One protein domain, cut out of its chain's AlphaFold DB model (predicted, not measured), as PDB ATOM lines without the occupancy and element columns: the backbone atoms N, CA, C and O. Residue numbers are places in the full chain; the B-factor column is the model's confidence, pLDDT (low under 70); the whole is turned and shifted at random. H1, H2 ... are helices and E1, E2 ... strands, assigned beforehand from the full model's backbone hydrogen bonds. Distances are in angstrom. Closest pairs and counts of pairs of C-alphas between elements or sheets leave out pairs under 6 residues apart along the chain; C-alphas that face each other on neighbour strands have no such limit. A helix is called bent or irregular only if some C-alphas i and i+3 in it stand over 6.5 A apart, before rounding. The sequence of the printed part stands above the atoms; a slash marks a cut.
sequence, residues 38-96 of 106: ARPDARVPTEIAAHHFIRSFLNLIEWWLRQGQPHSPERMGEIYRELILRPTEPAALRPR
ATOM      1  N   ALA A  38     143.800 121.929 166.964       91.94
ATOM      2  CA  ALA A  38     143.057 120.687 167.031       91.94
ATOM      3  C   ALA A  38     141.924 120.793 168.055       91.94
ATOM      4  O   ALA A  38     142.115 121.229 169.200       91.94
ATOM      5  N   ARG A  39     140.742 120.335 167.661       91.75
ATOM      6  CA  ARG A  39     139.698 120.021 168.627       91.75
ATOM      7  C   ARG A  39     140.107 118.807 169.473       91.75
ATOM      8  O   ARG A  39     140.700 117.876 168.937       91.75
ATOM      9  N   PRO A  40     139.728 118.756 170.762       88.94
ATOM     10  CA  PRO A  40     139.935 117.561 171.581       88.94
ATOM     11  C   PRO A  40     139.224 116.315 171.032       88.94
ATOM     12  O   PRO A  40     139.695 115.202 171.229       88.94
ATOM     13  N   ASP A  41     138.098 116.510 170.345       92.81
ATOM     14  CA  ASP A  41     137.270 115.486 169.699       92.81
ATOM     15  C   ASP A  41     137.482 115.432 168.174       92.81
ATOM     16  O   ASP A  41     136.603 114.976 167.438       92.81
ATOM     17  N   ALA A  42     138.623 115.932 167.680       92.44
ATOM     18  CA  ALA A  42     138.931 115.952 166.255       92.44
ATOM     19  C   ALA A  42     138.906 114.533 165.665       92.44
ATOM     20  O   ALA A  42     139.558 113.613 166.156       92.44
ATOM     21  N   ARG A  43     138.159 114.376 164.569       94.31
ATOM     22  CA  ARG A  43     138.086 113.136 163.778       94.31
ATOM     23  C   ARG A  43     139.102 113.122 162.639       94.31
ATOM     24  O   ARG A  43     139.354 112.071 162.060       94.31
ATOM     25  N   VAL A  44     139.652 114.287 162.307       95.12
ATOM     26  CA  VAL A  44     140.627 114.496 161.236       95.12
ATOM     27  C   VAL A  44     141.819 115.267 161.809       95.12
ATOM     28  O   VAL A  44     141.596 116.202 162.583       95.12
ATOM     29  N   PRO A  45     143.069 114.924 161.442       94.12
ATOM     30  CA  PRO A  45     144.236 115.699 161.851       94.12
ATOM     31  C   PRO A  45     144.154 117.156 161.378       94.12
ATOM     32  O   PRO A  45     143.716 117.440 160.258       94.12
ATOM     33  N   THR A  46     144.574 118.088 162.232       92.00
ATOM     34  CA  THR A  46     144.441 119.535 161.999       92.00
ATOM     35  C   THR A  46     145.173 119.986 160.742       92.00
ATOM     36  O   THR A  46     144.651 120.813 160.000       92.00
ATOM     37  N   GLU A  47     146.344 119.422 160.458       91.38
ATOM     38  CA  GLU A  47     147.117 119.707 159.252       91.38
ATOM     39  C   GLU A  47     146.372 119.282 157.979       91.38
ATOM     40  O   GLU A  47     146.299 120.049 157.019       91.38
ATOM     41  N   ILE A  48     145.723 118.112 157.991       94.00
ATOM     42  CA  ILE A  48     144.922 117.622 156.859       94.00
ATOM     43  C   ILE A  48     143.706 118.524 156.643       94.00
ATOM     44  O   ILE A  48     143.410 118.912 155.510       94.00
ATOM     45  N   ALA A  49     143.029 118.906 157.728       94.81
ATOM     46  CA  ALA A  49     141.908 119.834 157.670       94.81
ATOM     47  C   ALA A  49     142.330 121.218 157.155       94.81
ATOM     48  O   ALA A  49     141.630 121.792 156.325       94.81
ATOM     49  N   ALA A  50     143.490 121.725 157.582       92.44
ATOM     50  CA  ALA A  50     144.018 123.010 157.140       92.44
ATOM     51  C   ALA A  50     144.347 123.013 155.642       92.44
ATOM     52  O   ALA A  50     143.916 123.909 154.912       92.44
ATOM     53  N   HIS A  51     145.032 121.974 155.160       93.19
ATOM     54  CA  HIS A  51     145.302 121.806 153.733       93.19
ATOM     55  C   HIS A  51     144.016 121.712 152.908       93.19
ATOM     56  O   HIS A  51     143.899 122.392 151.885       93.19
ATOM     57  N   HIS A  52     143.045 120.901 153.347       94.44
ATOM     58  CA  HIS A  52     141.752 120.778 152.674       94.44
ATOM     59  C   HIS A  52     141.022 122.121 152.611       94.44
ATOM     60  O   HIS A  52     140.531 122.499 151.546       94.44
ATOM     61  N   PHE A  53     140.981 122.847 153.727       94.38
ATOM     62  CA  PHE A  53     140.294 124.126 153.843       94.38
ATOM     63  C   PHE A  53     140.837 125.152 152.846       94.38
ATOM     64  O   PHE A  53     140.077 125.690 152.039       94.38
ATOM     65  N   ILE A  54     142.155 125.385 152.862       93.31
ATOM     66  CA  ILE A  54     142.785 126.405 152.017       93.31
ATOM     67  C   ILE A  54     142.711 126.002 150.539       93.31
ATOM     68  O   ILE A  54     142.313 126.823 149.714       93.31
ATOM     69  N   ARG A  55     142.999 124.736 150.186       92.88
ATOM     70  CA  ARG A  55     142.886 124.268 148.787       92.88
ATOM     71  C   ARG A  55     141.461 124.400 148.255       92.88
ATOM     72  O   ARG A  55     141.271 124.894 147.147       92.88
ATOM     73  N   SER A  56     140.465 123.991 149.041       95.12
ATOM     74  CA  SER A  56     139.056 124.061 148.630       95.12
ATOM     75  C   SER A  56     138.590 125.504 148.457       95.12
ATOM     76  O   SER A  56     137.880 125.811 147.500       95.12
ATOM     77  N   PHE A  57     139.017 126.399 149.351       93.12
ATOM     78  CA  PHE A  57     138.705 127.823 149.278       93.12
ATOM     79  C   PHE A  57     139.303 128.492 148.037       93.12
ATOM     80  O   PHE A  57     138.575 129.157 147.297       93.12
ATOM     81  N   LEU A  58     140.599 128.279 147.776       90.81
ATOM     82  CA  LEU A  58     141.273 128.841 146.603       90.81
ATOM     83  C   LEU A  58     140.637 128.343 145.305       90.81
ATOM     84  O   LEU A  58     140.297 129.158 144.453       90.81
ATOM     85  N   ASN A  59     140.379 127.037 145.199       92.50
ATOM     86  CA  ASN A  59     139.716 126.452 144.032       92.50
ATOM     87  C   ASN A  59     138.303 127.029 143.810       92.50
ATOM     88  O   ASN A  59     137.909 127.302 142.676       92.50
ATOM     89  N   LEU A  60     137.532 127.250 144.883       94.81
ATOM     90  CA  LEU A  60     136.196 127.843 144.777       94.81
ATOM     91  C   LEU A  60     136.251 129.296 144.277       94.81
ATOM     92  O   LEU A  60     135.467 129.672 143.401       94.81
ATOM     93  N   ILE A  61     137.180 130.103 144.800       90.75
ATOM     94  CA  ILE A  61     137.367 131.497 144.366       90.75
ATOM     95  C   ILE A  61     137.879 131.567 142.930       90.75
ATOM     96  O   ILE A  61     137.355 132.355 142.141       90.75
ATOM     97  N   GLU A  62     138.867 130.747 142.578       88.62
ATOM     98  CA  GLU A  62     139.413 130.670 141.224       88.62
ATOM     99  C   GLU A  62     138.300 130.365 140.216       88.62
ATOM    100  O   GLU A  62     138.114 131.100 139.241       88.62
ATOM    101  N   TRP A  63     137.490 129.337 140.493       93.44
ATOM    102  CA  TRP A  63     136.345 128.996 139.658       93.44
ATOM    103  C   TRP A  63     135.354 130.160 139.542       93.44
ATOM    104  O   TRP A  63     134.985 130.542 138.428       93.44
ATOM    105  N   TRP A  64     134.952 130.755 140.669       94.25
ATOM    106  CA  TRP A  64     133.968 131.839 140.698       94.25
ATOM    107  C   TRP A  64     134.435 133.052 139.888       94.25
ATOM    108  O   TRP A  64     133.677 133.602 139.084       94.25
ATOM    109  N   LEU A  65     135.706 133.431 140.033       89.06
ATOM    110  CA  LEU A  65     136.303 134.531 139.285       89.06
ATOM    111  C   LEU A  65     136.391 134.215 137.791       89.06
ATOM    112  O   LEU A  65     136.009 135.068 136.979       89.06
ATOM    113  N   ARG A  66     136.846 133.012 137.418       88.69
ATOM    114  CA  ARG A  66     136.986 132.577 136.019       88.69
ATOM    115  C   ARG A  66     135.650 132.545 135.276       88.69
ATOM    116  O   ARG A  66     135.615 132.864 134.095       88.69
ATOM    117  N   GLN A  67     134.555 132.226 135.964       92.94
ATOM    118  CA  GLN A  67     133.204 132.222 135.386       92.94
ATOM    119  C   GLN A  67     132.536 133.607 135.347       92.94
ATOM    120  O   GLN A  67     131.342 133.709 135.085       92.94
ATOM    121  N   GLY A  68     133.274 134.687 135.621       90.44
ATOM    122  CA  GLY A  68     132.702 136.034 135.581       90.44
ATOM    123  C   GLY A  68     131.855 136.388 136.805       90.44
ATOM    124  O   GLY A  68     131.052 137.306 136.720       90.44
ATOM    125  N   GLN A  69     132.058 135.707 137.939       92.25
ATOM    126  CA  GLN A  69     131.317 135.913 139.190       92.25
ATOM    127  C   GLN A  69     129.793 135.702 139.040       92.25
ATOM    128  O   GLN A  69     129.012 136.618 139.288       92.25
ATOM    129  N   PRO A  70     129.333 134.490 138.665       94.38
ATOM    130  CA  PRO A  70     127.916 134.217 138.371       94.38
ATOM    131  C   PRO A  70     126.971 134.349 139.579       94.38
ATOM    132  O   PRO A  70     125.761 134.485 139.420       94.38
ATOM    133  N   HIS A  71     127.514 134.298 140.795       95.12
ATOM    134  CA  HIS A  71     126.796 134.562 142.039       95.12
ATOM    135  C   HIS A  71     127.361 135.817 142.700       95.12
ATOM    136  O   HIS A  71     128.558 136.077 142.571       95.12
ATOM    137  N   SER A  72     126.534 136.556 143.448       95.06
ATOM    138  CA  SER A  72     127.023 137.707 144.212       95.06
ATOM    139  C   SER A  72     128.064 137.276 145.260       95.06
ATOM    140  O   SER A  72     128.043 136.118 145.698       95.06
ATOM    141  N   PRO A  73     128.960 138.179 145.696       93.56
ATOM    142  CA  PRO A  73     129.935 137.882 146.747       93.56
ATOM    143  C   PRO A  73     129.292 137.353 148.036       93.56
ATOM    144  O   PRO A  73     129.797 136.405 148.637       93.56
ATOM    145  N   GLU A  74     128.147 137.906 148.435       95.75
ATOM    146  CA  GLU A  74     127.403 137.495 149.633       95.75
ATOM    147  C   GLU A  74     126.923 136.049 149.494       95.75
ATOM    148  O   GLU A  74     127.136 135.226 150.390       95.75
ATOM    149  N   ARG A  75     126.349 135.713 148.330       96.75
ATOM    150  CA  ARG A  75     125.889 134.354 148.040       96.75
ATOM    151  C   ARG A  75     127.053 133.371 147.941       96.75
ATOM    152  O   ARG A  75     126.941 132.245 148.422       96.75
ATOM    153  N   MET A  76     128.180 133.773 147.358       96.94
ATOM    154  CA  MET A  76     129.369 132.923 147.311       96.94
ATOM    155  C   MET A  76     129.958 132.700 148.714       96.94
ATOM    156  O   MET A  76     130.390 131.595 149.031       96.94
ATOM    157  N   GLY A  77     129.883 133.703 149.595       95.00
ATOM    158  CA  GLY A  77     130.244 133.575 151.007       95.00
ATOM    159  C   GLY A  77     129.348 132.600 151.781       95.00
ATOM    160  O   GLY A  77     129.830 131.886 152.660       95.00
ATOM    161  N   GLU A  78     128.055 132.529 151.459       97.75
ATOM    162  CA  GLU A  78     127.159 131.481 151.972       97.75
ATOM    163  C   GLU A  78     127.575 130.093 151.480       97.75
ATOM    164  O   GLU A  78     127.734 129.186 152.291       97.75
ATOM    165  N   ILE A  79     127.810 129.940 150.174       97.75
ATOM    166  CA  ILE A  79     128.224 128.665 149.567       97.75
ATOM    167  C   ILE A  79     129.541 128.173 150.182       97.75
ATOM    168  O   ILE A  79     129.633 127.015 150.588       97.75
ATOM    169  N   TYR A  80     130.532 129.055 150.331       96.31
ATOM    170  CA  TYR A  80     131.783 128.767 151.036       96.31
ATOM    171  C   TYR A  80     131.534 128.267 152.468       96.31
ATOM    172  O   TYR A  80     132.128 127.270 152.894       96.31
ATOM    173  N   ARG A  81     130.636 128.925 153.215       95.56
ATOM    174  CA  ARG A  81     130.317 128.523 154.590       95.56
ATOM    175  C   ARG A  81     129.703 127.129 154.654       95.56
ATOM    176  O   ARG A  81     130.079 126.365 155.538       95.56
ATOM    177  N   GLU A  82     128.782 126.807 153.750       97.75
ATOM    178  CA  GLU A  82     128.111 125.500 153.726       97.75
ATOM    179  C   GLU A  82     129.028 124.369 153.259       97.75
ATOM    180  O   GLU A  82     128.996 123.282 153.831       97.75
ATOM    181  N   LEU A  83     129.848 124.614 152.233       97.50
ATOM    182  CA  LEU A  83     130.654 123.563 151.609       97.50
ATOM    183  C   LEU A  83     131.988 123.318 152.315       97.50
ATOM    184  O   LEU A  83     132.475 122.192 152.296       97.50
ATOM    185  N   ILE A  84     132.592 124.356 152.900       95.88
ATOM    186  CA  ILE A  84     133.982 124.292 153.373       95.88
ATOM    187  C   ILE A  84     134.048 124.528 154.878       95.88
ATOM    188  O   ILE A  84     134.528 123.662 155.609       95.88
ATOM    189  N   LEU A  85     133.546 125.669 155.364       91.56
ATOM    190  CA  LEU A  85     133.720 126.036 156.774       91.56
ATOM    191  C   LEU A  85     132.961 125.089 157.715       91.56
ATOM    192  O   LEU A  85     133.574 124.462 158.579       91.56
ATOM    193  N   ARG A  86     131.642 124.955 157.529       94.31
ATOM    194  CA  ARG A  86     130.777 124.164 158.419       94.31
ATOM    195  C   ARG A  86     131.144 122.682 158.497       94.31
ATOM    196  O   ARG A  86     130.999 122.135 159.584       94.31
ATOM    197  N   PRO A  87     131.593 122.009 157.424       94.12
ATOM    198  CA  PRO A  87     132.051 120.626 157.533       94.12
ATOM    199  C   PRO A  87     133.439 120.502 158.176       94.12
ATOM    200  O   PRO A  87     133.667 119.583 158.962       94.12
ATOM    201  N   THR A  88     134.360 121.423 157.871       93.88
ATOM    202  CA  THR A  88     135.765 121.313 158.303       93.88
ATOM    203  C   THR A  88     135.949 121.648 159.783       93.88
ATOM    204  O   THR A  88     136.704 120.975 160.487       93.88
ATOM    205  N   GLU A  89     135.237 122.657 160.287       91.19
ATOM    206  CA  GLU A  89     135.365 123.111 161.673       91.19
ATOM    207  C   GLU A  89     135.050 122.004 162.706       91.19
ATOM    208  O   GLU A  89     135.954 121.601 163.439       91.19
ATOM    209  N   PRO A  90     133.851 121.391 162.746       93.38
ATOM    210  CA  PRO A  90     133.544 120.320 163.698       93.38
ATOM    211  C   PRO A  90     134.303 119.012 163.427       93.38
ATOM    212  O   PRO A  90     134.257 118.102 164.256       93.38
ATOM    213  N   ALA A  91     134.964 118.869 162.274       94.31
ATOM    214  CA  ALA A  91     135.795 117.706 161.986       94.31
ATOM    215  C   ALA A  91     137.178 117.799 162.652       94.31
ATOM    216  O   ALA A  91     137.715 116.759 163.040       94.31
ATOM    217  N   ALA A  92     137.736 119.009 162.799       94.38
ATOM    218  CA  ALA A  92     139.128 119.175 163.225       94.38
ATOM    219  C   ALA A  92     139.474 120.481 163.955       94.38
ATOM    220  O   ALA A  92     140.374 120.468 164.794       94.38
ATOM    221  N   LEU A  93     138.810 121.604 163.658       91.38
ATOM    222  CA  LEU A  93     139.299 122.939 164.023       91.38
ATOM    223  C   LEU A  93     138.508 123.564 165.179       91.38
ATOM    224  O   LEU A  93     137.280 123.510 165.239       91.38
ATOM    225  N   ARG A  94     139.217 124.216 166.097       91.31
ATOM    226  CA  ARG A  94     138.642 125.212 167.012       91.31
ATOM    227  C   ARG A  94     139.546 126.439 167.065       91.31
ATOM    228  O   ARG A  94     140.755 126.281 166.884       91.31
ATOM    229  N   PRO A  95     139.009 127.637 167.341       88.62
ATOM    230  CA  PRO A  95     139.845 128.806 167.574       88.62
ATOM    231  C   PRO A  95     140.861 128.521 168.683       88.62
ATOM    232  O   PRO A  95     140.497 127.978 169.735       88.62
ATOM    233  N   ARG A  96     142.125 128.889 168.457       86.88
ATOM    234  CA  ARG A  96     143.158 128.826 169.490       86.88
ATOM    235  C   ARG A  96     142.743 129.703 170.655       86.88
ATOM    236  O   ARG A  96     142.463 130.890 170.498       86.88
TER     237      ARG A  96
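AT A GLANCE: This is residues 38 to 96 of the 106 residues of the protein "TetR_C_8 domain-containing protein" of Deinococcus metalli (UniProt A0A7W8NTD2). Two long helices, H1 and H2, lie side by side as a helical hairpin, and the short strand E1 turns off at the far end of H2, near where H1 begins. The printed part has 59 residues with H1, H2 and E1 in that order, mostly helix. It is a loose rod, with a radius of gyration of the C-alphas of 12.9 A and spans of 41 by 17 by 17 A.

HOW THE PARTS SIT: Look first at H1, residues 46 to 66, and H2, residues 73 to 92: they touch, closest at the C-alphas of Thr 46 and Ala 92, 5.5 A apart. They run opposite ways at a shallow tilt of 15 degrees. H2 has a kink of 35 degrees near residue 80 and is only just irregular, C-alphas 83 and 86 being 6.8 A apart. Every O i to N i+4 pair is within hydrogen-bond range in H1, and 11 of 16 in H2. E1, residues 93 to 95, pairs with no named strand; it and H2 meet only through their link.

IN THESE COORDINATES: Find C-alpha 46 at (144.441, 119.535, 161.999); from there H1 runs 30.0 A. H2 starts at C-alpha 73, (129.935, 137.882, 146.747), and runs 26.6 A. E1, 6.9 A long, ends at C-alpha 95, (139.845, 128.806, 167.574).

THE WHOLE: The C-alphas farthest apart, of Pro 40 and Gly 68, are 41.1 A apart. The printed part has no cut, no link between named elements is long, and no printed residue is under 70 in pLDDT.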